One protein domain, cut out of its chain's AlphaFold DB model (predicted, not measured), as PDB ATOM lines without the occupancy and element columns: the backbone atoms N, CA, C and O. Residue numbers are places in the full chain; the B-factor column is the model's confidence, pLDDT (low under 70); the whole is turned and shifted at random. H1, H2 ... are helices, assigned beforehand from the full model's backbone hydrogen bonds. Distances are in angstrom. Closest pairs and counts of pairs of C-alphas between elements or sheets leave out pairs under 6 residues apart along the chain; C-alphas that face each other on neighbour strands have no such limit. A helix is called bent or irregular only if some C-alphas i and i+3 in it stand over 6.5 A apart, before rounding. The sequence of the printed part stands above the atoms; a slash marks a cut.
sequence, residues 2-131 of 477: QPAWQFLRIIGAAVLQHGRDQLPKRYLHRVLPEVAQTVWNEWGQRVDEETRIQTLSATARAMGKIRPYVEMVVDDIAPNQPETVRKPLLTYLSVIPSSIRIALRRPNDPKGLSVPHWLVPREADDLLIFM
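This is residues 2 to 131 of the 477 residues of the protein "Non-specific serine/threonine protein kinase" of Isosphaera pallida (strain ATCC 43644 / DSM 9630 / IS1B) (UniProt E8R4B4). The long, bent helix H5 runs along one side of a compact cluster of crossing helices, with H1 through the middle and H2, H4 and the arm H5a packed round it. H3 crosses near the beginning of H1 and packs on the other arm, H5b, while the short H6 bridges H2 and H5b. The 130 printed residues hold six named helices, in the order H1 to H6, and no named strand; the class is all helix. The whole is compact, with a radius of gyration of the C-alphas of 14.0 A and spans of 43 by 30 by 24 A.

Find C-alpha 83 at (-25.566, -54.633, 7.000); here begins H5, residues 83 to 104, assigned by its hydrogen bonds as one helix but bent, with C-alphas 94 and 97 7.0 A apart. Its arms are H5a, residues 83 to 94, 16.0 A long, and H5b, residues 97 to 104, 10.7 A. Go back to C-alpha 2 at (-28.145, -37.195, 25.953), where H1 runs to residue 19 over 24.8 A. After it come H2, residues 32 to 44, 15.4 A; H3, residues 49 to 61, 18.5 A; and H4, residues 66 to 77, 16.4 A. H6, residues 124 to 130, is only just irregular, with C-alphas 126 and 129 6.52 A apart, and ends at C-alpha 130 at (-42.267, -36.903, 13.441).

Look first at H5a and H5b, whose lines stand at a steep tilt of 40 degrees. H5a touches H4, closest at the C-alphas of Leu 90 and Val 70, 6.2 A, and its residues 89 to 93 touch H1, closest at Leu 93 and Leu 8, 6.7 A between C-alphas. H1 touches H4 at a steep tilt of 54 degrees, the same way, with the C-alphas of Arg 9 and Val 73 5.6 A apart. H1 and H2 form a helical hairpin at 36 degrees, only just steep; their closest C-alphas are Ala 14 and Val 35, 5.1 A. H3 touches H1 about perpendicular, at 88 degrees, closest at the C-alphas of Thr 59 and Ala 4, 4.8 A. H3 also touches H5b, the C-alphas of Ala 60 and Pro 97 4.7 A apart. H6 touches H2 at the C-alphas of Ala 124 and Gln 37, 4.9 A, and H5b at Phe 130 and Ile 100, 4.8 A; H3 and H4 are apart. Every O i to N i+4 pair is within hydrogen-bond range in H1, H2, H3, H4 and H5b, against 7 of 8 in H5a and 0 of 3 in H6, where 3 of 4 O i to N i+3 pairs are.

The two C-alphas farthest apart, Asn 80 and Asn 108, are 44.8 A apart. The printed part has no cut; the links H1 to H2 and H5 to H6 are long, with 12 and 19 residues. The mean pLDDT of the printed part is 91.0, and residues 63 to 65 are under 70.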
ATOM      1  N   GLN A   2     -27.575 -36.006  25.292       73.94
ATOM      2  CA  GLN A   2     -28.145 -37.195  25.953       73.94
ATOM      3  C   GLN A   2     -29.657 -37.435  25.691       73.94
ATOM      4  O   GLN A   2     -29.992 -38.542  25.278       73.94
ATOM      5  N   PRO A   3     -30.563 -36.429  25.781       79.50
ATOM      6  CA  PRO A   3     -31.992 -36.659  25.517       79.50
ATOM      7  C   PRO A   3     -32.300 -37.058  24.067       79.50
ATOM      8  O   PRO A   3     -33.130 -37.926  23.821       79.50
ATOM      9  N   ALA A   4     -31.608 -36.449  23.098       84.25
ATOM     10  CA  ALA A   4     -31.789 -36.756  21.680       84.25
ATOM     11  C   ALA A   4     -31.270 -38.161  21.338       84.25
ATOM     12  O   ALA A   4     -31.917 -38.889  20.594       84.25
ATOM     13  N   TRP A   5     -30.130 -38.554  21.914       88.88
ATOM     14  CA  TRP A   5     -29.579 -39.897  21.734       88.88
ATOM     15  C   TRP A   5     -30.517 -40.969  22.300       88.88
ATOM     16  O   TRP A   5     -30.874 -41.902  21.585       88.88
ATOM     17  N   GLN A   6     -31.000 -40.791  23.535       90.44
ATOM     18  CA  GLN A   6     -31.952 -41.709  24.166       90.44
ATOM     19  C   GLN A   6     -33.231 -41.861  23.332       90.44
ATOM     20  O   GLN A   6     -33.714 -42.971  23.120       90.44
ATOM     21  N   PHE A   7     -33.765 -40.747  22.828       94.00
ATOM     22  CA  PHE A   7     -34.965 -40.753  22.000       94.00
ATOM     23  C   PHE A   7     -34.756 -41.484  20.667       94.00
ATOM     24  O   PHE A   7     -35.568 -42.329  20.298       94.00
ATOM     25  N   LEU A   8     -33.640 -41.227  19.975       95.00
ATOM     26  CA  LEU A   8     -33.288 -41.942  18.745       95.00
ATOM     27  C   LEU A   8     -33.056 -43.434  18.988       95.00
ATOM     28  O   LEU A   8     -33.451 -44.239  18.149       95.00
ATOM     29  N   ARG A   9     -32.477 -43.809  20.136       96.06
ATOM     30  CA  ARG A   9     -32.312 -45.212  20.526       96.06
ATOM     31  C   ARG A   9     -33.655 -45.924  20.654       96.06
ATOM     32  O   ARG A   9     -33.819 -46.997  20.081       96.06
ATOM     33  N   ILE A  10     -34.619 -45.310  21.341       97.19
ATOM     34  CA  ILE A  10     -35.973 -45.863  21.512       97.19
ATOM     35  C   ILE A  10     -36.683 -45.991  20.157       97.19
ATOM     36  O   ILE A  10     -37.243 -47.042  19.851       97.19
ATOM     37  N   ILE A  11     -36.603 -44.967  19.296       97.31
ATOM     38  CA  ILE A  11     -37.147 -45.045  17.929       97.31
ATOM     39  C   ILE A  11     -36.485 -46.184  17.148       97.31
ATOM     40  O   ILE A  11     -37.177 -46.969  16.504       97.31
ATOM     41  N   GLY A  12     -35.157 -46.289  17.198       97.38
ATOM     42  CA  GLY A  12     -34.407 -47.320  16.489       97.38
ATOM     43  C   GLY A  12     -34.772 -48.729  16.949       97.38
ATOM     44  O   GLY A  12     -35.008 -49.598  16.112       97.38
ATOM     45  N   ALA A  13     -34.876 -48.943  18.263       97.94
ATOM     46  CA  ALA A  13     -35.274 -50.220  18.847       97.94
ATOM     47  C   ALA A  13     -36.702 -50.606  18.432       97.94
ATOM     48  O   ALA A  13     -36.926 -51.730  17.989       97.94
ATOM     49  N   ALA A  14     -37.644 -49.659  18.464       98.06
ATOM     50  CA  ALA A  14     -39.014 -49.881  18.003       98.06
ATOM     51  C   ALA A  14     -39.079 -50.218  16.500       98.06
ATOM     52  O   ALA A  14     -39.808 -51.121  16.090       98.06
ATOM     53  N   VAL A  15     -38.287 -49.535  15.664       97.62
ATOM     54  CA  VAL A  15     -38.187 -49.838  14.224       97.62
ATOM     55  C   VAL A  15     -37.579 -51.217  13.983       97.62
ATOM     56  O   VAL A  15     -38.033 -51.921  13.086       97.62
ATOM     57  N   LEU A  16     -36.590 -51.641  14.769       97.19
ATOM     58  CA  LEU A  16     -36.050 -53.000  14.686       97.19
ATOM     59  C   LEU A  16     -37.057 -54.054  15.141       97.19
ATOM     60  O   LEU A  16     -37.138 -55.111  14.526       97.19
ATOM     61  N   GLN A  17     -37.829 -53.773  16.187       97.44
ATOM     62  CA  GLN A  17     -38.832 -54.698  16.700       97.44
ATOM     63  C   GLN A  17     -39.931 -54.972  15.663       97.44
ATOM     64  O   GLN A  17     -40.273 -56.127  15.425       97.44
ATOM     65  N   HIS A  18     -40.461 -53.919  15.035       97.00
ATOM     66  CA  HIS A  18     -41.654 -54.023  14.181       97.00
ATOM     67  C   HIS A  18     -41.361 -53.974  12.680       97.00
ATOM     68  O   HIS A  18     -42.173 -54.420  11.878       97.00
ATOM     69  N   GLY A  19     -40.224 -53.398  12.285       93.38
ATOM     70  CA  GLY A  19     -39.910 -53.006  10.909       93.38
ATOM     71  C   GLY A  19     -38.636 -53.616  10.323       93.38
ATOM     72  O   GLY A  19     -38.203 -53.177   9.254       93.38
ATOM     73  N   ARG A  20     -38.009 -54.596  10.993       95.00
ATOM     74  CA  ARG A  20     -36.731 -55.202  10.567       95.00
ATOM     75  C   ARG A  20     -36.744 -55.669   9.113       95.00
ATOM     76  O   ARG A  20     -35.844 -55.321   8.354       95.00
ATOM     77  N   ASP A  21     -37.778 -56.400   8.712       92.88
ATOM     78  CA  ASP A  21     -37.888 -56.972   7.361       92.88
ATOM     79  C   ASP A  21     -38.311 -55.930   6.310       92.88
ATOM     80  O   ASP A  21     -38.203 -56.145   5.097       92.88
ATOM     81  N   GLN A  22     -38.813 -54.784   6.770       91.62
ATOM     82  CA  GLN A  22     -39.252 -53.657   5.958       91.62
ATOM     83  C   GLN A  22     -38.121 -52.657   5.705       91.62
ATOM     84  O   GLN A  22     -38.180 -51.947   4.702       91.62
ATOM     85  N   LEU A  23     -37.086 -52.620   6.552       92.44
ATOM     86  CA  LEU A  23     -35.916 -51.749   6.401       92.44
ATOM     87  C   LEU A  23     -35.194 -51.944   5.050       92.44
ATOM     88  O   LEU A  23     -35.068 -50.953   4.325       92.44
ATOM     89  N   PRO A  24     -34.819 -53.172   4.620       90.44
ATOM     90  CA  PRO A  24     -34.225 -53.385   3.295       90.44
ATOM     91  C   PRO A  24     -35.173 -52.999   2.152       90.44
ATOM     92  O   PRO A  24     -34.739 -52.534   1.101       90.44
ATOM     93  N   LYS A  25     -36.484 -53.163   2.372       88.44
ATOM     94  CA  LYS A  25     -37.544 -52.800   1.419       88.44
ATOM     95  C   LYS A  25     -37.851 -51.300   1.426       88.44
ATOM     96  O   LYS A  25     -38.576 -50.837   0.556       88.44
ATOM     97  N   ARG A  26     -37.328 -50.553   2.403       87.62
ATOM     98  CA  ARG A  26     -37.497 -49.108   2.611       87.62
ATOM     99  C   ARG A  26     -38.924 -48.627   2.878       87.62
ATOM    100  O   ARG A  26     -39.148 -47.423   2.925       87.62
ATOM    101  N   TYR A  27     -39.891 -49.513   3.112       84.94
ATOM    102  CA  TYR A  27     -41.299 -49.142   3.310       84.94
ATOM    103  C   TYR A  27     -41.758 -49.400   4.748       84.94
ATOM    104  O   TYR A  27     -42.224 -50.491   5.061       84.94
ATOM    105  N   LEU A  28     -41.711 -48.375   5.603       85.62
ATOM    106  CA  LEU A  28     -42.072 -48.487   7.027       85.62
ATOM    107  C   LEU A  28     -43.522 -48.078   7.337       85.62
ATOM    108  O   LEU A  28     -44.016 -48.318   8.430       85.62
ATOM    109  N   HIS A  29     -44.248 -47.504   6.376       83.25
ATOM    110  CA  HIS A  29     -45.586 -46.935   6.589       83.25
ATOM    111  C   HIS A  29     -46.609 -47.847   7.286       83.25
ATOM    112  O   HIS A  29     -47.486 -47.308   7.965       83.25
ATOM    113  N   ARG A  30     -46.524 -49.174   7.085       83.56
ATOM    114  CA  ARG A  30     -47.441 -50.168   7.672       83.56
ATOM    115  C   ARG A  30     -47.139 -50.482   9.130       83.56
ATOM    116  O   ARG A  30     -48.064 -50.855   9.821       83.56
ATOM    117  N   VAL A  31     -45.882 -50.330   9.543       89.56
ATOM    118  CA  VAL A  31     -45.401 -50.666  10.894       89.56
ATOM    119  C   VAL A  31     -45.263 -49.425  11.780       89.56
ATOM    120  O   VAL A  31     -44.961 -49.518  12.963       89.56
ATOM    121  N   LEU A  32     -45.433 -48.227  11.204       90.81
ATOM    122  CA  LEU A  32     -45.329 -46.966  11.939       90.81
ATOM    123  C   LEU A  32     -46.309 -46.834  13.118       90.81
ATOM    124  O   LEU A  32     -45.878 -46.277  14.123       90.81
ATOM    125  N   PRO A  33     -47.584 -47.273  13.040       91.38
ATOM    126  CA  PRO A  33     -48.481 -47.232  14.197       91.38
ATOM    127  C   PRO A  33     -47.933 -48.019  15.394       91.38
ATOM    128  O   PRO A  33     -47.908 -47.506  16.509       91.38
ATOM    129  N   GLU A  34     -47.406 -49.218  15.155       94.38
ATOM    130  CA  GLU A  34     -46.805 -50.076  16.177       94.38
ATOM    131  C   GLU A  34     -45.502 -49.471  16.716       94.38
ATOM    132  O   GLU A  34     -45.293 -49.423  17.929       94.38
ATOM    133  N   VAL A  35     -44.658 -48.921  15.834       96.31
ATOM    134  CA  VAL A  35     -43.452 -48.170  16.225       96.31
ATOM    135  C   VAL A  35     -43.818 -46.987  17.122       96.31
ATOM    136  O   VAL A  35     -43.217 -46.807  18.181       96.31
ATOM    137  N   ALA A  36     -44.811 -46.186  16.732       95.31
ATOM    138  CA  ALA A  36     -45.269 -45.039  17.506       95.31
ATOM    139  C   ALA A  36     -45.832 -45.465  18.867       95.31
ATOM    140  O   ALA A  36     -45.536 -44.822  19.874       95.31
ATOM    141  N   GLN A  37     -46.569 -46.577  18.921       97.31
ATOM    142  CA  GLN A  37     -47.078 -47.134  20.169       97.31
ATOM    143  C   GLN A  37     -45.948 -47.563  21.116       97.31
ATOM    144  O   GLN A  37     -45.986 -47.210  22.295       97.31
ATOM    145  N   THR A  38     -44.921 -48.263  20.619       98.25
ATOM    146  CA  THR A  38     -43.745 -48.625  21.432       98.25
ATOM    147  C   THR A  38     -43.023 -47.377  21.942       98.25
ATOM    148  O   THR A  38     -42.777 -47.261  23.142       98.25
ATOM    149  N   VAL A  39     -42.754 -46.394  21.075       97.88
ATOM    150  CA  VAL A  39     -42.087 -45.140  21.472       97.88
ATOM    151  C   VAL A  39     -42.916 -44.375  22.512       97.88
ATOM    152  O   VAL A  39     -42.365 -43.818  23.464       97.88
ATOM    153  N   TRP A  40     -44.242 -44.363  22.383       97.69
ATOM    154  CA  TRP A  40     -45.126 -43.748  23.370       97.69
ATOM    155  C   TRP A  40     -45.044 -44.446  24.733       97.69
ATOM    156  O   TRP A  40     -44.926 -43.773  25.754       97.69
ATOM    157  N   ASN A  41     -45.036 -45.777  24.765       97.50
ATOM    158  CA  ASN A  41     -44.973 -46.552  26.007       97.50
ATOM    159  C   ASN A  41     -43.598 -46.461  26.704       97.50
ATOM    160  O   ASN A  41     -43.511 -46.453  27.935       97.50
ATOM    161  N   GLU A  42     -42.514 -46.403  25.929       95.69
ATOM    162  CA  GLU A  42     -41.142 -46.395  26.457       95.69
ATOM    163  C   GLU A  42     -40.612 -44.997  26.784       95.69
ATOM    164  O   GLU A  42     -39.756 -44.854  27.658       95.69
ATOM    165  N   TRP A  43     -41.119 -43.962  26.115       95.94
ATOM    166  CA  TRP A  43     -40.694 -42.577  26.316       95.94
ATOM    167  C   TRP A  43     -41.870 -41.666  26.656       95.94
ATOM    168  O   TRP A  43     -41.867 -41.030  27.706       95.94
ATOM    169  N   GLY A  44     -42.886 -41.622  25.793       92.88
ATOM    170  CA  GLY A  44     -43.965 -40.634  25.859       92.88
ATOM    171  C   GLY A  44     -44.721 -40.594  27.190       92.88
ATOM    172  O   GLY A  44     -44.880 -39.511  27.750       92.88
ATOM    173  N   GLN A  45     -45.126 -41.753  27.718       93.75
ATOM    174  CA  GLN A  45     -45.857 -41.894  28.989       93.75
ATOM    175  C   GLN A  45     -44.976 -41.725  30.231       93.75
ATOM    176  O   GLN A  45     -45.489 -41.471  31.316       93.75
ATOM    177  N   ARG A  46     -43.658 -41.906  30.093       93.44
ATOM    178  CA  ARG A  46     -42.727 -41.990  31.229       93.44
ATOM    179  C   ARG A  46     -42.111 -40.657  31.626       93.44
ATOM    180  O   ARG A  46     -41.459 -40.580  32.662       93.44
ATOM    181  N   VAL A  47     -42.273 -39.632  30.796       93.44
ATOM    182  CA  VAL A  47     -41.713 -38.300  31.029       93.44
ATOM    183  C   VAL A  47     -42.823 -37.254  31.049       93.44
ATOM    184  O   VAL A  47     -43.912 -37.473  30.516       93.44
ATOM    185  N   ASP A  48     -42.570 -36.107  31.669       94.75
ATOM    186  CA  ASP A  48     -43.517 -34.992  31.675       94.75
ATOM    187  C   ASP A  48     -43.539 -34.230  30.333       94.75
ATOM    188  O   ASP A  48     -42.766 -34.489  29.403       94.75
ATOM    189  N   GLU A  49     -44.486 -33.297  30.199       94.31
ATOM    190  CA  GLU A  49     -44.655 -32.502  28.978       94.31
ATOM    191  C   GLU A  49     -43.415 -31.656  28.660       94.31
ATOM    192  O   GLU A  49     -43.003 -31.566  27.498       94.31
ATOM    193  N   GLU A  50     -42.784 -31.085  29.686       94.19
ATOM    194  CA  GLU A  50     -41.591 -30.258  29.536       94.19
ATOM    195  C   GLU A  50     -40.418 -31.071  28.974       94.19
ATOM    196  O   GLU A  50     -39.776 -30.661  28.003       94.19
ATOM    197  N   THR A  51     -40.194 -32.274  29.493       94.38
ATOM    198  CA  THR A  51     -39.158 -33.190  29.011       94.38
ATOM    199  C   THR A  51     -39.435 -33.635  27.574       94.38
ATOM    200  O   THR A  51     -38.497 -33.721  26.769       94.38
ATOM    201  N   ARG A  52     -40.707 -33.857  27.190       95.31
ATOM    202  CA  ARG A  52     -41.073 -34.125  25.782       95.31
ATOM    203  C   ARG A  52     -40.697 -32.950  24.878       95.31
ATOM    204  O   ARG A  52     -40.058 -33.156  23.842       95.31
ATOM    205  N   ILE A  53     -41.027 -31.721  25.283       94.62
ATOM    206  CA  ILE A  53     -40.668 -30.491  24.558       94.62
ATOM    207  C   ILE A  53     -39.151 -30.371  24.411       94.62
ATOM    208  O   ILE A  53     -38.658 -30.154  23.298       94.62
ATOM    209  N   GLN A  54     -38.404 -30.518  25.507       93.38
ATOM    210  CA  GLN A  54     -36.947 -30.400  25.519       93.38
ATOM    211  C   GLN A  54     -36.296 -31.458  24.620       93.38
ATOM    212  O   GLN A  54     -35.417 -31.127  23.825       93.38
ATOM    213  N   THR A  55     -36.770 -32.706  24.671       94.25
ATOM    214  CA  THR A  55     -36.267 -33.816  23.848       94.25
ATOM    215  C   THR A  55     -36.496 -33.572  22.356       94.25
ATOM    216  O   THR A  55     -35.550 -33.643  21.567       94.25
ATOM    217  N   LEU A  56     -37.724 -33.225  21.955       94.62
ATOM    218  CA  LEU A  56     -38.054 -32.922  20.557       94.62
ATOM    219  C   LEU A  56     -37.257 -31.713  20.052       94.62
ATOM    220  O   LEU A  56     -36.674 -31.752  18.968       94.62
ATOM    221  N   SER A  57     -37.157 -30.665  20.870       92.88
ATOM    222  CA  SER A  57     -36.418 -29.445  20.537       92.88
ATOM    223  C   SER A  57     -34.902 -29.677  20.454       92.88
ATOM    224  O   SER A  57     -34.224 -29.054  19.634       92.88
ATOM    225  N   ALA A  58     -34.342 -30.553  21.293       91.56
ATOM    226  CA  ALA A  58     -32.935 -30.944  21.243       91.56
ATOM    227  C   ALA A  58     -32.642 -31.797  20.002       91.56
ATOM    228  O   ALA A  58     -31.661 -31.546  19.303       91.56
ATOM    229  N   THR A  59     -33.527 -32.745  19.685       92.31
ATOM    230  CA  THR A  59     -33.410 -33.600  18.496       92.31
ATOM    231  C   THR A  59     -33.496 -32.766  17.217       92.31
ATOM    232  O   THR A  59     -32.647 -32.895  16.340       92.31
ATOM    233  N   ALA A  60     -34.434 -31.813  17.141       91.00
ATOM    234  CA  ALA A  60     -34.566 -30.885  16.015       91.00
ATOM    235  C   ALA A  60     -33.301 -30.037  15.768       91.00
ATOM    236  O   ALA A  60     -33.007 -29.689  14.622       91.00
ATOM    237  N   ARG A  61     -32.532 -29.709  16.818       89.06
ATOM    238  CA  ARG A  61     -31.320 -28.870  16.743       89.06
ATOM    239  C   ARG A  61     -30.038 -29.617  16.378       89.06
ATOM    240  O   ARG A  61     -29.044 -28.959  16.089       89.06
ATOM    241  N   ALA A  62     -30.030 -30.946  16.382       80.50
ATOM    242  CA  ALA A  62     -28.809 -31.750  16.307       80.50
ATOM    243  C   ALA A  62     -28.141 -31.816  14.903       80.50
ATOM    244  O   ALA A  62     -27.687 -32.869  14.475       80.50
ATOM    245  N   MET A  63     -28.063 -30.705  14.157       65.25
ATOM    246  CA  MET A  63     -27.472 -30.643  12.809       65.25
ATOM    247  C   MET A  63     -25.956 -30.910  12.774       65.25
ATOM    248  O   MET A  63     -25.235 -30.604  13.722       65.25
ATOM    249  N   GLY A  64     -25.473 -31.444  11.643       61.72
ATOM    250  CA  GLY A  64     -24.050 -31.537  11.269       61.72
ATOM    251  C   GLY A  64     -23.210 -32.551  12.053       61.72
ATOM    252  O   GLY A  64     -22.204 -33.027  11.546       61.72
ATOM    253  N   LYS A  65     -23.633 -32.927  13.265       63.44
ATOM    254  CA  LYS A  65     -22.949 -33.904  14.126       63.44
ATOM    255  C   LYS A  65     -23.787 -35.146  14.425       63.44
ATOM    256  O   LYS A  65     -23.323 -35.988  15.174       63.44
ATOM    257  N   ILE A  66     -25.004 -35.268  13.874       76.06
ATOM    258  CA  ILE A  66     -25.933 -36.368  14.200       76.06
ATOM    259  C   ILE A  66     -25.387 -37.741  13.807       76.06
ATOM    260  O   ILE A  66     -25.637 -38.705  14.518       76.06
ATOM    261  N   ARG A  67     -24.646 -37.829  12.696       83.50
ATOM    262  CA  ARG A  67     -24.249 -39.108  12.105       83.50
ATOM    263  C   ARG A  67     -23.424 -39.971  13.073       83.50
ATOM    264  O   ARG A  67     -23.898 -41.065  13.351       83.50
ATOM    265  N   PRO A  68     -22.342 -39.468  13.700       86.56
ATOM    266  CA  PRO A  68     -21.649 -40.209  14.756       86.56
ATOM    267  C   PRO A  68     -22.566 -40.681  15.893       86.56
ATOM    268  O   PRO A  68     -22.435 -41.798  16.376       86.56
ATOM    269  N   TYR A  69     -23.543 -39.866  16.313       85.88
ATOM    270  CA  TYR A  69     -24.485 -40.283  17.360       85.88
ATOM    271  C   TYR A  69     -25.442 -41.375  16.889       85.88
ATOM    272  O   TYR A  69     -25.787 -42.248  17.677       85.88
ATOM    273  N   VAL A  70     -25.891 -41.325  15.636       91.88
ATOM    274  CA  VAL A  70     -26.754 -42.359  15.054       91.88
ATOM    275  C   VAL A  70     -25.974 -43.652  14.845       91.88
ATOM    276  O   VAL A  70     -26.516 -44.712  15.131       91.88
ATOM    277  N   GLU A  71     -24.713 -43.577  14.418       92.81
ATOM    278  CA  GLU A  71     -23.802 -44.727  14.340       92.81
ATOM    279  C   GLU A  71     -23.683 -45.402  15.710       92.81
ATOM    280  O   GLU A  71     -24.006 -46.581  15.827       92.81
ATOM    281  N   MET A  72     -23.405 -44.631  16.770       92.75
ATOM    282  CA  MET A  72     -23.394 -45.151  18.144       92.75
ATOM    283  C   MET A  72     -24.730 -45.787  18.557       92.75
ATOM    284  O   MET A  72     -24.733 -46.807  19.238       92.75
ATOM    285  N   VAL A  73     -25.871 -45.191  18.181       94.81
ATOM    286  CA  VAL A  73     -27.190 -45.791  18.450       94.81
ATOM    287  C   VAL A  73     -27.317 -47.140  17.751       94.81
ATOM    288  O   VAL A  73     -27.735 -48.100  18.386       94.81
ATOM    289  N   VAL A  74     -26.985 -47.222  16.459       96.44
ATOM    290  CA  VAL A  74     -27.118 -48.447  15.656       96.44
ATOM    291  C   VAL A  74     -26.171 -49.542  16.152       96.44
ATOM    292  O   VAL A  74     -26.566 -50.706  16.190       96.44
ATOM    293  N   ASP A  75     -24.961 -49.187  16.575       95.88
ATOM    294  CA  ASP A  75     -24.009 -50.126  17.174       95.88
ATOM    295  C   ASP A  75     -24.526 -50.720  18.488       95.88
ATOM    296  O   ASP A  75     -24.376 -51.918  18.711       95.88
ATOM    297  N   ASP A  76     -25.202 -49.913  19.306       96.19
ATOM    298  CA  ASP A  76     -25.789 -50.337  20.580       96.19
ATOM    299  C   ASP A  76     -27.010 -51.261  20.391       96.19
ATOM    300  O   ASP A  76     -27.098 -52.328  20.995       96.19
ATOM    301  N   ILE A  77     -27.949 -50.898  19.509       97.06
ATOM    302  CA  ILE A  77     -29.231 -51.624  19.372       97.06
ATOM    303  C   ILE A  77     -29.217 -52.744  18.327       97.06
ATOM    304  O   ILE A  77     -30.110 -53.593  18.314       97.06
ATOM    305  N   ALA A  78     -28.251 -52.735  17.409       96.38
ATOM    306  CA  ALA A  78     -28.170 -53.672  16.292       96.38
ATOM    307  C   ALA A  78     -26.761 -54.267  16.073       96.38
ATOM    308  O   ALA A  78     -26.373 -54.427  14.909       96.38
ATOM    309  N   PRO A  79     -25.993 -54.640  17.122       95.62
ATOM    310  CA  PRO A  79     -24.600 -55.079  16.968       95.62
ATOM    311  C   PRO A  79     -24.464 -56.325  16.082       95.62
ATOM    312  O   PRO A  79     -23.549 -56.417  15.274       95.62
ATOM    313  N   ASN A  80     -25.423 -57.252  16.175       94.75
ATOM    314  CA  ASN A  80     -25.403 -58.536  15.462       94.75
ATOM    315  C   ASN A  80     -26.331 -58.572  14.233       94.75
ATOM    316  O   ASN A  80     -26.612 -59.640  13.690       94.75
ATOM    317  N   GLN A  81     -26.887 -57.428  13.825       96.69
ATOM    318  CA  GLN A  81     -27.750 -57.366  12.645       96.69
ATOM    319  C   GLN A  81     -26.911 -57.325  11.360       96.69
ATOM    320  O   GLN A  81     -25.821 -56.759  11.361       96.69
ATOM    321  N   PRO A  82     -27.406 -57.865  10.234       96.88
ATOM    322  CA  PRO A  82     -26.702 -57.752   8.963       96.88
ATOM    323  C   PRO A  82     -26.686 -56.301   8.455       96.88
ATOM    324  O   PRO A  82     -27.595 -55.512   8.731       96.88
ATOM    325  N   GLU A  83     -25.698 -55.964   7.623       95.75
ATOM    326  CA  GLU A  83     -25.566 -54.633   7.000       95.75
ATOM    327  C   GLU A  83     -26.790 -54.228   6.160       95.75
ATOM    328  O   GLU A  83     -27.102 -53.042   6.035       95.75
ATOM    329  N   THR A  84     -27.539 -55.205   5.639       95.69
ATOM    330  CA  THR A  84     -28.814 -54.989   4.934       95.69
ATOM    331  C   THR A  84     -29.901 -54.381   5.823       95.69
ATOM    332  O   THR A  84     -30.819 -53.755   5.301       95.69
ATOM    333  N   VAL A  85     -29.794 -54.529   7.146       96.56
ATOM    334  CA  VAL A  85     -30.680 -53.924   8.153       96.56
ATOM    335  C   VAL A  85     -30.023 -52.693   8.779       96.56
ATOM    336  O   VAL A  85     -30.670 -51.653   8.900       96.56
ATOM    337  N   ARG A  86     -28.732 -52.782   9.132       97.12
ATOM    338  CA  ARG A  86     -27.994 -51.703   9.810       97.12
ATOM    339  C   ARG A  86     -27.914 -50.428   8.972       97.12
ATOM    340  O   ARG A  86     -28.238 -49.358   9.484       97.12
ATOM    341  N   LYS A  87     -27.564 -50.524   7.679       95.12
ATOM    342  CA  LYS A  87     -27.448 -49.338   6.808       95.12
ATOM    343  C   LYS A  87     -28.783 -48.594   6.653       95.12
ATOM    344  O   LYS A  87     -28.809 -47.401   6.946       95.12
ATOM    345  N   PRO A  88     -29.908 -49.241   6.277       95.75
ATOM    346  CA  PRO A  88     -31.193 -48.544   6.217       95.75
ATOM    347  C   PRO A  88     -31.647 -47.966   7.561       95.75
ATOM    348  O   PRO A  88     -32.255 -46.897   7.578       95.75
ATOM    349  N   LEU A  89     -31.351 -48.634   8.683       96.75
ATOM    350  CA  LEU A  89     -31.677 -48.115  10.012       96.75
ATOM    351  C   LEU A  89     -30.902 -46.829  10.325       96.75
ATOM    352  O   LEU A  89     -31.499 -45.849  10.769       96.75
ATOM    353  N   LEU A  90     -29.598 -46.809  10.041       95.38
ATOM    354  CA  LEU A  90     -28.752 -45.622  10.171       95.38
ATOM    355  C   LEU A  90     -29.300 -44.465   9.328       95.38
ATOM    356  O   LEU A  90     -29.483 -43.356   9.837       95.38
ATOM    357  N   THR A  91     -29.626 -44.722   8.060       93.94
ATOM    358  CA  THR A  91     -30.208 -43.714   7.163       93.94
ATOM    359  C   THR A  91     -31.548 -43.195   7.693       93.94
ATOM    360  O   THR A  91     -31.778 -41.985   7.722       93.94
ATOM    361  N   TYR A  92     -32.419 -44.088   8.172       94.50
ATOM    362  CA  TYR A  92     -33.721 -43.730   8.734       94.50
ATOM    363  C   TYR A  92     -33.595 -42.832   9.971       94.50
ATOM    364  O   TYR A  92     -34.226 -41.778  10.049       94.50
ATOM    365  N   LEU A  93     -32.744 -43.208  10.926       94.88
ATOM    366  CA  LEU A  93     -32.523 -42.428  12.145       94.88
ATOM    367  C   LEU A  93     -31.865 -41.072  11.855       94.88
ATOM    368  O   LEU A  93     -32.193 -40.078  12.505       94.88
ATOM    369  N   SER A  94     -31.010 -41.002  10.833       93.00
ATOM    370  CA  SER A  94     -30.343 -39.760  10.416       93.00
ATOM    371  C   SER A  94     -31.314 -38.684   9.924       93.00
ATOM    372  O   SER A  94     -31.011 -37.494  10.026       93.00
ATOM    373  N   VAL A  95     -32.502 -39.064   9.435       91.88
ATOM    374  CA  VAL A  95     -33.510 -38.103   8.962       91.88
ATOM    375  C   VAL A  95     -34.557 -37.716  10.009       91.88
ATOM    376  O   VAL A  95     -35.210 -36.687   9.819       91.88
ATOM    377  N   ILE A  96     -34.664 -38.420  11.145       93.56
ATOM    378  CA  ILE A  96     -35.608 -38.091  12.236       93.56
ATOM    379  C   ILE A  96     -35.509 -36.618  12.687       93.56
ATOM    380  O   ILE A  96     -36.546 -35.950  12.748       93.56
ATOM    381  N   PRO A  97     -34.313 -36.034  12.928       92.12
ATOM    382  CA  PRO A  97     -34.194 -34.609  13.246       92.12
ATOM    383  C   PRO A  97     -34.848 -33.684  12.216       92.12
ATOM    384  O   PRO A  97     -35.493 -32.700  12.581       92.12
ATOM    385  N   SER A  98     -34.684 -33.991  10.924       88.25
ATOM    386  CA  SER A  98     -35.283 -33.202   9.846       88.25
ATOM    387  C   SER A  98     -36.801 -33.374   9.813       88.25
ATOM    388  O   SER A  98     -37.513 -32.373   9.742       88.25
ATOM    389  N   SER A  99     -37.309 -34.597   9.987       89.62
ATOM    390  CA  SER A  99     -38.746 -34.877  10.089       89.62
ATOM    391  C   SER A  99     -39.397 -34.082  11.217       89.62
ATOM    392  O   SER A  99     -40.424 -33.438  10.986       89.62
ATOM    393  N   ILE A 100     -38.749 -34.023  12.389       91.94
ATOM    394  CA  ILE A 100     -39.190 -33.190  13.512       91.94
ATOM    395  C   ILE A 100     -39.202 -31.717  13.120       91.94
ATOM    396  O   ILE A 100     -40.253 -31.085  13.212       91.94
ATOM    397  N   ARG A 101     -38.084 -31.167  12.624       89.88
ATOM    398  CA  ARG A 101     -38.022 -29.752  12.220       89.88
ATOM    399  C   ARG A 101     -39.161 -29.394  11.287       89.88
ATOM    400  O   ARG A 101     -39.852 -28.406  11.506       89.88
ATOM    401  N   ILE A 102     -39.375 -30.194  10.252       85.12
ATOM    402  CA  ILE A 102     -40.373 -29.864   9.245       85.12
ATOM    403  C   ILE A 102     -41.792 -29.985   9.813       85.12
ATOM    404  O   ILE A 102     -42.625 -29.152   9.474       85.12
ATOM    405  N   ALA A 103     -42.075 -30.941  10.703       85.62
ATOM    406  CA  ALA A 103     -43.357 -31.000  11.412       85.62
ATOM    407  C   ALA A 103     -43.605 -29.753  12.285       85.62
ATOM    408  O   ALA A 103     -44.732 -29.270  12.350       85.62
ATOM    409  N   LEU A 104     -42.547 -29.203  12.891       87.31
ATOM    410  CA  LEU A 104     -42.592 -28.005  13.738       87.31
ATOM    411  C   LEU A 104     -42.595 -26.673  12.957       87.31
ATOM    412  O   LEU A 104     -42.829 -25.615  13.557       87.31
ATOM    413  N   ARG A 105     -42.320 -26.691  11.642       85.50
ATOM    414  CA  ARG A 105     -42.235 -25.475  10.813       85.50
ATOM    415  C   ARG A 105     -43.560 -24.730  10.765       85.50
ATOM    416  O   ARG A 105     -44.634 -25.305  10.617       85.50
ATOM    417  N   ARG A 106     -43.442 -23.409  10.838       86.12
ATOM    418  CA  ARG A 106     -44.552 -22.459  10.728       86.12
ATOM    419  C   ARG A 106     -44.018 -21.091  10.318       86.12
ATOM    420  O   ARG A 106     -42.834 -20.829  10.520       86.12
ATOM    421  N   PRO A 107     -44.845 -20.162   9.811       81.31
ATOM    422  CA  PRO A 107     -44.330 -18.875   9.337       81.31
ATOM    423  C   PRO A 107     -43.590 -18.036  10.390       81.31
ATOM    424  O   PRO A 107     -42.728 -17.245  10.021       81.31
ATOM    425  N   ASN A 108     -43.899 -18.214  11.682       83.06
ATOM    426  CA  ASN A 108     -43.208 -17.545  12.792       83.06
ATOM    427  C   ASN A 108     -41.996 -18.336  13.339       83.06
ATOM    428  O   ASN A 108     -41.189 -17.768  14.065       83.06
ATOM    429  N   ASP A 109     -41.845 -19.616  12.986       87.19
ATOM    430  CA  ASP A 109     -40.659 -20.442  13.269       87.19
ATOM    431  C   ASP A 109     -40.314 -21.267  12.011       87.19
ATOM    432  O   ASP A 109     -40.633 -22.458  11.917       87.19
ATOM    433  N   PRO A 110     -39.701 -20.630  10.995       85.69
ATOM    434  CA  PRO A 110     -39.415 -21.269   9.710       85.69
ATOM    435  C   PRO A 110     -38.307 -22.329   9.785       85.69
ATOM    436  O   PRO A 110     -38.112 -23.098   8.841       85.69
ATOM    437  N   LYS A 111     -37.547 -22.367  10.887       88.12
ATOM    438  CA  LYS A 111     -36.525 -23.394  11.126       88.12
ATOM    439  C   LYS A 111     -37.111 -24.621  11.837       88.12
ATOM    440  O   LYS A 111     -36.521 -25.693  11.726       88.12
ATOM    441  N   GLY A 112     -38.259 -24.476  12.508       89.31
ATOM    442  CA  GLY A 112     -38.933 -25.552  13.233       89.31
ATOM    443  C   GLY A 112     -38.125 -26.021  14.440       89.31
ATOM    444  O   GLY A 112     -37.929 -27.218  14.626       89.31
ATOM    445  N   LEU A 113     -37.577 -25.081  15.214       91.06
ATOM    446  CA  LEU A 113     -36.682 -25.382  16.344       91.06
ATOM    447  C   LEU A 113     -37.380 -25.326  17.703       91.06
ATOM    448  O   LEU A 113     -36.787 -25.706  18.715       91.06
ATOM    449  N   SER A 114     -38.612 -24.825  17.738       90.88
ATOM    450  CA  SER A 114     -39.425 -24.737  18.944       90.88
ATOM    451  C   SER A 114     -40.705 -25.551  18.793       90.88
ATOM    452  O   SER A 114     -41.393 -25.469  17.770       90.88
ATOM    453  N   VAL A 115     -41.019 -26.327  19.831       91.31
ATOM    454  CA  VAL A 115     -42.231 -27.145  19.904       91.31
ATOM    455  C   VAL A 115     -43.356 -26.286  20.484       91.31
ATOM    456  O   VAL A 115     -43.260 -25.873  21.639       91.31
ATOM    457  N   PRO A 116     -44.411 -25.964  19.719       86.69
ATOM    458  CA  PRO A 116     -45.581 -25.318  20.293       86.69
ATOM    459  C   PRO A 116     -46.324 -26.308  21.200       86.69
ATOM    460  O   PRO A 116     -46.369 -27.499  20.892       86.69
ATOM    461  N   HIS A 117     -46.971 -25.812  22.261       84.62
ATOM    462  CA  HIS A 117     -47.694 -26.631  23.255       84.62
ATOM    463  C   HIS A 117     -48.667 -27.652  22.631       84.62
ATOM    464  O   HIS A 117     -48.937 -28.710  23.182       84.62
ATOM    465  N   TRP A 118     -49.187 -27.349  21.444       82.00
ATOM    466  CA  TRP A 118     -50.149 -28.182  20.740       82.00
ATOM    467  C   TRP A 118     -49.559 -29.243  19.800       82.00
ATOM    468  O   TRP A 118     -50.326 -30.034  19.250       82.00
ATOM    469  N   LEU A 119     -48.243 -29.227  19.542       86.56
ATOM    470  CA  LEU A 119     -47.513 -30.325  18.877       86.56
ATOM    471  C   LEU A 119     -46.832 -31.248  19.874       86.56
ATOM    472  O   LEU A 119     -46.128 -32.164  19.454       86.56
ATOM    473  N   VAL A 120     -46.990 -31.002  21.172       91.69
ATOM    474  CA  VAL A 120     -46.442 -31.913  22.163       91.69
ATOM    475  C   VAL A 120     -47.264 -33.200  22.123       91.69
ATOM    476  O   VAL A 120     -48.481 -33.117  22.297       91.69
ATOM    477  N   PRO A 121     -46.638 -34.368  21.894       92.75
ATOM    478  CA  PRO A 121     -47.351 -35.637  21.856       92.75
ATOM    479  C   PRO A 121     -48.080 -35.922  23.165       92.75
ATOM    480  O   PRO A 121     -47.496 -35.766  24.246       92.75
ATOM    481  N   ARG A 122     -49.338 -36.354  23.055       92.69
ATOM    482  CA  ARG A 122     -50.194 -36.790  24.170       92.69
ATOM    483  C   ARG A 122     -50.687 -38.225  24.012       92.69
ATOM    484  O   ARG A 122     -51.188 -38.799  24.972       92.69
ATOM    485  N   GLU A 123     -50.516 -38.791  22.826       93.69
ATOM    486  CA  GLU A 123     -50.796 -40.182  22.501       93.69
ATOM    487  C   GLU A 123     -49.831 -40.689  21.419       93.69
ATOM    488  O   GLU A 123     -49.050 -39.924  20.849       93.69
ATOM    489  N   ALA A 124     -49.872 -41.993  21.131       92.00
ATOM    490  CA  ALA A 124     -49.005 -42.612  20.132       92.00
ATOM    491  C   ALA A 124     -49.190 -42.003  18.731       92.00
ATOM    492  O   ALA A 124     -48.206 -41.701  18.054       92.00
ATOM    493  N   ASP A 125     -50.435 -41.749  18.320       86.44
ATOM    494  CA  ASP A 125     -50.755 -41.195  16.999       86.44
ATOM    495  C   ASP A 125     -50.104 -39.820  16.757       86.44
ATOM    496  O   ASP A 125     -49.705 -39.514  15.627       86.44
ATOM    497  N   ASP A 126     -49.906 -39.016  17.808       88.19
ATOM    498  CA  ASP A 126     -49.233 -37.715  17.715       88.19
ATOM    499  C   ASP A 126     -47.751 -37.835  17.323       88.19
ATOM    500  O   ASP A 126     -47.152 -36.861  16.869       88.19
ATOM    501  N   LEU A 127     -47.132 -39.010  17.475       90.88
ATOM    502  CA  LEU A 127     -45.731 -39.230  17.103       90.88
ATOM    503  C   LEU A 127     -45.543 -39.468  15.607       90.88
ATOM    504  O   LEU A 127     -44.456 -39.227  15.077       90.88
ATOM    505  N   LEU A 128     -46.595 -39.901  14.909       88.31
ATOM    506  CA  LEU A 128     -46.522 -40.292  13.502       88.31
ATOM    507  C   LEU A 128     -46.063 -39.147  12.593       88.31
ATOM    508  O   LEU A 128     -45.427 -39.391  11.571       88.31
ATOM    509  N   ILE A 129     -46.342 -37.894  12.962       83.88
ATOM    510  CA  ILE A 129     -45.914 -36.713  12.193       83.88
ATOM    511  C   ILE A 129     -44.399 -36.466  12.252       83.88
ATOM    512  O   ILE A 129     -43.869 -35.730  11.418       83.88
ATOM    513  N   PHE A 130     -43.705 -37.058  13.227       90.50
ATOM    514  CA  PHE A 130     -42.267 -36.903  13.441       90.50
ATOM    515  C   PHE A 130     -41.441 -38.034  12.817       90.50
ATOM    516  O   PHE A 130     -40.213 -37.966  12.831       90.50
ATOM    517  N   MET A 131     -42.096 -39.053  12.253       89.56
ATOM    518  CA  MET A 131     -41.455 -40.259  11.735       89.56
ATOM    519  C   MET A 131     -41.618 -40.370  10.208       89.56
ATOM    520  O   MET A 131     -42.744 -40.304   9.705       89.56
TER     521      MET A 131